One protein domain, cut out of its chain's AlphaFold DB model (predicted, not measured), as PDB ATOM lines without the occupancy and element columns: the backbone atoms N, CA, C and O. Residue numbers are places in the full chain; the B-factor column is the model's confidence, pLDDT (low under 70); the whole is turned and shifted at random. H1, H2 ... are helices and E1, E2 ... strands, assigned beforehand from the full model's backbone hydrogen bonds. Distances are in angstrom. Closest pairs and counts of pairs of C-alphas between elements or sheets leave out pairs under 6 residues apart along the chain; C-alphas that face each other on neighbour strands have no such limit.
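AT A GLANCE: This is residues 3 to 42 of the 59 residues of an uncharacterized protein of Lentzea deserti (UniProt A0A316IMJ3). A small three-stranded sheet, E1, E2 and E3, makes one end, and a single helix, H1, sticks out at the other end as a free arm, joined to the sheet by a short link. The 40 printed residues hold three strands and then one named helix; the sheet, in the order E1, E2, E3, is antiparallel and a meander, each strand the antiparallel neighbour of the one before. The class is mixed, helices and strands; the whole is loose, with a radius of gyration of the C-alphas of 12.6 A, and elongated, spanning 35 by 23 by 13 A.

IN THESE COORDINATES: E1, residues 3 to 5, begins at C-alpha 3 (64.975, 97.949, 72.888) and is 6.4 A long. E2, residues 13 to 16, measures 9.8 A, and E3, residues 19 to 21, 6.5 A. H1, residues 28 to 40, measures 18.4 A and ends at C-alpha 40 (90.751, 110.014, 91.144).

HOW THE PARTS SIT: E1 and E2 form a hairpin at 154 degrees, with N 5 and O 13 within hydrogen-bond range at 2.8 A. E2 and E3 form a hairpin at 144 degrees, with N 14 and O 21 at 2.8 A. H1 is not on the sheet and is apart from E1 and E2; in it every O i to N i+4 pair is within hydrogen-bond range.

THE WHOLE: The C-alphas farthest apart, of Glu 3 and Lys 41, are 35.2 A apart. Residues 26 to 42, of which 28 to 40 belong to H1, stand free. The printed part has no cut and no long link; pLDDT is under 70 at residues 6 to 11.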
ATOM      1  N   GLU A   3      64.302  98.465  74.083       83.25
ATOM      2  CA  GLU A   3      64.975  97.949  72.888       83.25
ATOM      3  C   GLU A   3      66.171  97.099  73.311       83.25
ATOM      4  O   GLU A   3      67.013  97.537  74.099       83.25
ATOM      5  N   ARG A   4      66.253  95.869  72.799       77.81
ATOM      6  CA  ARG A   4      67.395  94.993  73.056       77.81
ATOM      7  C   ARG A   4      68.542  95.363  72.123       77.81
ATOM      8  O   ARG A   4      68.368  95.448  70.913       77.81
ATOM      9  N   LEU A   5      69.716  95.550  72.708       79.50
ATOM     10  CA  LEU A   5      70.967  95.793  72.012       79.50
ATOM     11  C   LEU A   5      71.792  94.500  72.061       79.50
ATOM     12  O   LEU A   5      72.296  94.121  73.120       79.50
ATOM     13  N   ASP A   6      71.948  93.834  70.915       66.44
ATOM     14  CA  ASP A   6      72.773  92.619  70.759       66.44
ATOM     15  C   ASP A   6      74.291  92.895  70.785       66.44
ATOM     16  O   ASP A   6      75.115  91.986  70.700       66.44
ATOM     17  N   GLY A   7      74.690  94.163  70.922       65.19
ATOM     18  CA  GLY A   7      76.089  94.570  71.017       65.19
ATOM     19  C   GLY A   7      76.685  94.420  72.422       65.19
ATOM     20  O   GLY A   7      76.063  94.764  73.428       65.19
ATOM     21  N   GLY A   8      77.953  94.000  72.478       62.44
ATOM     22  CA  GLY A   8      78.797  94.021  73.677       62.44
ATOM     23  C   GLY A   8      79.162  92.633  74.211       62.44
ATOM     24  O   GLY A   8      78.309  91.769  74.375       62.44
ATOM     25  N   ASN A   9      80.438  92.445  74.571       62.47
ATOM     26  CA  ASN A   9      81.017  91.187  75.079       62.47
ATOM     27  C   ASN A   9      80.522  90.768  76.491       62.47
ATOM     28  O   ASN A   9      81.209  90.064  77.220       62.47
ATOM     29  N   ALA A  10      79.368  91.272  76.932       63.25
ATOM     30  CA  ALA A  10      78.876  91.158  78.307       63.25
ATOM     31  C   ALA A  10      77.425  90.644  78.392       63.25
ATOM     32  O   ALA A  10      76.739  90.925  79.368       63.25
ATOM     33  N   GLY A  11      76.945  89.923  77.373       65.50
ATOM     34  CA  GLY A  11      75.595  89.338  77.379       65.50
ATOM     35  C   GLY A  11      74.479  90.270  76.890       65.50
ATOM     36  O   GLY A  11      73.309  90.018  77.171       65.50
ATOM     37  N   GLY A  12      74.832  91.321  76.140       74.69
ATOM     38  CA  GLY A  12      73.891  92.298  75.583       74.69
ATOM     39  C   GLY A  12      73.458  93.386  76.573       74.69
ATOM     40  O   GLY A  12      73.865  93.411  77.736       74.69
ATOM     41  N   ALA A  13      72.652  94.329  76.091       80.44
ATOM     42  CA  ALA A  13      72.107  95.429  76.885       80.44
ATOM     43  C   ALA A  13      70.640  95.700  76.519       80.44
ATOM     44  O   ALA A  13      70.184  95.327  75.441       80.44
ATOM     45  N   VAL A  14      69.896  96.365  77.400       83.94
ATOM     46  CA  VAL A  14      68.522  96.818  77.137       83.94
ATOM     47  C   VAL A  14      68.475  98.331  77.265       83.94
ATOM     48  O   VAL A  14      68.810  98.881  78.314       83.94
ATOM     49  N   ARG A  15      68.057  99.024  76.209       83.81
ATOM     50  CA  ARG A  15      67.785 100.458  76.245       83.81
ATOM     51  C   ARG A  15      66.357 100.693  76.729       83.81
ATOM     52  O   ARG A  15      65.416 100.183  76.135       83.81
ATOM     53  N   VAL A  16      66.199 101.489  77.781       84.69
ATOM     54  CA  VAL A  16      64.919 101.931  78.343       84.69
ATOM     55  C   VAL A  16      64.875 103.456  78.258       84.69
ATOM     56  O   VAL A  16      65.524 104.146  79.046       84.69
ATOM     57  N   GLY A  17      64.148 103.992  77.273       85.44
ATOM     58  CA  GLY A  17      64.173 105.431  76.975       85.44
ATOM     59  C   GLY A  17      65.588 105.898  76.608       85.44
ATOM     60  O   GLY A  17      66.171 105.411  75.637       85.44
ATOM     61  N   ASP A  18      66.161 106.797  77.409       82.06
ATOM     62  CA  ASP A  18      67.526 107.320  77.225       82.06
ATOM     63  C   ASP A  18      68.598 106.580  78.034       82.06
ATOM     64  O   ASP A  18      69.782 106.899  77.947       82.06
ATOM     65  N   THR A  19      68.210 105.574  78.821       79.06
ATOM     66  CA  THR A  19      69.140 104.814  79.665       79.06
ATOM     67  C   THR A  19      69.430 103.450  79.057       79.06
ATOM     68  O   THR A  19      68.525 102.781  78.570       79.06
ATOM     69  N   VAL A  20      70.680 102.993  79.135       82.06
ATOM     70  CA  VAL A  20      71.057 101.617  78.785       82.06
ATOM     71  C   VAL A  20      71.327 100.836  80.062       82.06
ATOM     72  O   VAL A  20      72.163 101.220  80.875       82.06
ATOM     73  N   ARG A  21      70.618  99.724  80.232       82.06
ATOM     74  CA  ARG A  21      70.784  98.777  81.331       82.06
ATOM     75  C   ARG A  21      71.588  97.585  80.843       82.06
ATOM     76  O   ARG A  21      71.290  97.010  79.797       82.06
ATOM     77  N   LYS A  22      72.604  97.211  81.609       77.56
ATOM     78  CA  LYS A  22      73.411  96.015  81.373       77.56
ATOM     79  C   LYS A  22      73.325  95.115  82.599       77.56
ATOM     80  O   LYS A  22      73.309  95.655  83.707       77.56
ATOM     81  N   PRO A  23      73.299  93.784  82.428       78.31
ATOM     82  CA  PRO A  23      73.418  92.886  83.564       78.31
ATOM     83  C   PRO A  23      74.764  93.121  84.256       78.31
ATOM     84  O   PRO A  23      75.805  93.238  83.600       78.31
ATOM     85  N   ALA A  24      74.733  93.223  85.584       79.44
ATOM     86  CA  ALA A  24      75.949  93.206  86.379       79.44
ATOM     87  C   ALA A  24      76.526  91.788  86.363       79.44
ATOM     88  O   ALA A  24      75.800  90.804  86.491       79.44
ATOM     89  N   ALA A  25      77.838  91.690  86.201       80.50
ATOM     90  CA  ALA A  25      78.561  90.434  86.254       80.50
ATOM     91  C   ALA A  25      79.336  90.331  87.580       80.50
ATOM     92  O   ALA A  25      79.566  91.352  88.232       80.50
ATOM     93  N   PRO A  26      79.807  89.138  87.984       82.88
ATOM     94  CA  PRO A  26      80.530  88.967  89.249       82.88
ATOM     95  C   PRO A  26      81.767  89.868  89.402       82.88
ATOM     96  O   PRO A  26      82.141  90.224  90.514       82.88
ATOM     97  N   TRP A  27      82.392  90.270  88.292       78.38
ATOM     98  CA  TRP A  27      83.555  91.163  88.277       78.38
ATOM     99  C   TRP A  27      83.197  92.659  88.237       78.38
ATOM    100  O   TRP A  27      84.092  93.501  88.304       78.38
ATOM    101  N   THR A  28      81.913  93.019  88.119       83.75
ATOM    102  CA  THR A  28      81.453  94.416  88.051       83.75
ATOM    103  C   THR A  28      81.930  95.266  89.237       83.75
ATOM    104  O   THR A  28      82.401  96.371  88.971       83.75
ATOM    105  N   PRO A  29      81.917  94.788  90.501       84.88
ATOM    106  CA  PRO A  29      82.451  95.567  91.620       84.88
ATOM    107  C   PRO A  29      83.933  95.917  91.447       84.88
ATOM    108  O   PRO A  29      84.308  97.073  91.584       84.88
ATOM    109  N   ALA A  30      84.771  94.955  91.048       87.12
ATOM    110  CA  ALA A  30      86.203  95.192  90.849       87.12
ATOM    111  C   ALA A  30      86.483  96.183  89.703       87.12
ATOM    112  O   ALA A  30      87.401  96.995  89.786       87.12
ATOM    113  N   VAL A  31      85.676  96.144  88.636       87.31
ATOM    114  CA  VAL A  31      85.768  97.123  87.544       87.31
ATOM    115  C   VAL A  31      85.330  98.512  88.008       87.31
ATOM    116  O   VAL A  31      85.959  99.487  87.614       87.31
ATOM    117  N   HIS A  32      84.295  98.624  88.844       86.38
ATOM    118  CA  HIS A  32      83.890  99.913  89.410       86.38
ATOM    119  C   HIS A  32      85.003 100.522  90.268       86.38
ATOM    120  O   HIS A  32      85.386 101.658  90.005       86.38
ATOM    121  N   GLU A  33      85.597  99.746  91.181       88.19
ATOM    122  CA  GLU A  33      86.725 100.197  92.009       88.19
ATOM    123  C   GLU A  33      87.909 100.681  91.155       88.19
ATOM    124  O   GLU A  33      88.492 101.736  91.409       88.19
ATOM    125  N   LEU A  34      88.244  99.946  90.087       88.88
ATOM    126  CA  LEU A  34      89.294 100.353  89.153       88.88
ATOM    127  C   LEU A  34      88.953 101.671  88.442       88.88
ATOM    128  O   LEU A  34      89.805 102.550  88.327       88.88
ATOM    129  N   LEU A  35      87.727 101.816  87.937       88.50
ATOM    130  CA  LEU A  35      87.309 103.023  87.225       88.50
ATOM    131  C   LEU A  35      87.256 104.239  88.156       88.50
ATOM    132  O   LEU A  35      87.626 105.331  87.729       88.50
ATOM    133  N   ASP A  36      86.857 104.057  89.413       87.19
ATOM    134  CA  ASP A  36      86.876 105.117  90.421       87.19
ATOM    135  C   ASP A  36      88.307 105.522  90.784       87.19
ATOM    136  O   ASP A  36      88.607 106.716  90.831       87.19
ATOM    137  N   HIS A  37      89.231 104.563  90.908       88.50
ATOM    138  CA  HIS A  37      90.653 104.873  91.058       88.50
ATOM    139  C   HIS A  37      91.196 105.678  89.869       88.50
ATOM    140  O   HIS A  37      91.916 106.659  90.050       88.50
ATOM    141  N   LEU A  38      90.844 105.302  88.638       89.88
ATOM    142  CA  LEU A  38      91.280 106.033  87.449       89.88
ATOM    143  C   LEU A  38      90.708 107.459  87.420       89.88
ATOM    144  O   LEU A  38      91.430 108.395  87.070       89.88
ATOM    145  N   ARG A  39      89.450 107.656  87.835       86.50
ATOM    146  CA  ARG A  39      88.850 108.995  87.960       86.50
ATOM    147  C   ARG A  39      89.564 109.865  88.983       86.50
ATOM    148  O   ARG A  39      89.816 111.027  88.677       86.50
ATOM    149  N   ASP A  40      89.930 109.314  90.142       86.94
ATOM    150  CA  ASP A  40      90.751 110.014  91.144       86.94
ATOM    151  C   ASP A  40      92.080 110.501  90.541       86.94
ATOM    152  O   ASP A  40      92.559 111.590  90.848       86.94
ATOM    153  N   LYS A  41      92.645 109.741  89.594       91.94
ATOM    154  CA  LYS A  41      93.851 110.124  88.840       91.94
ATOM    155  C   LYS A  41      93.603 111.064  87.656       91.94
ATOM    156  O   LYS A  41      94.537 111.347  86.911       91.94
ATOM    157  N   GLY A  42      92.384 111.574  87.481       87.88
ATOM    158  CA  GLY A  42      92.028 112.511  86.412       87.88
ATOM    159  C   GLY A  42      91.656 111.850  85.082       87.88
ATOM    160  O   GLY A  42      91.569 112.533  84.061       87.88
TER     161      GLY A  42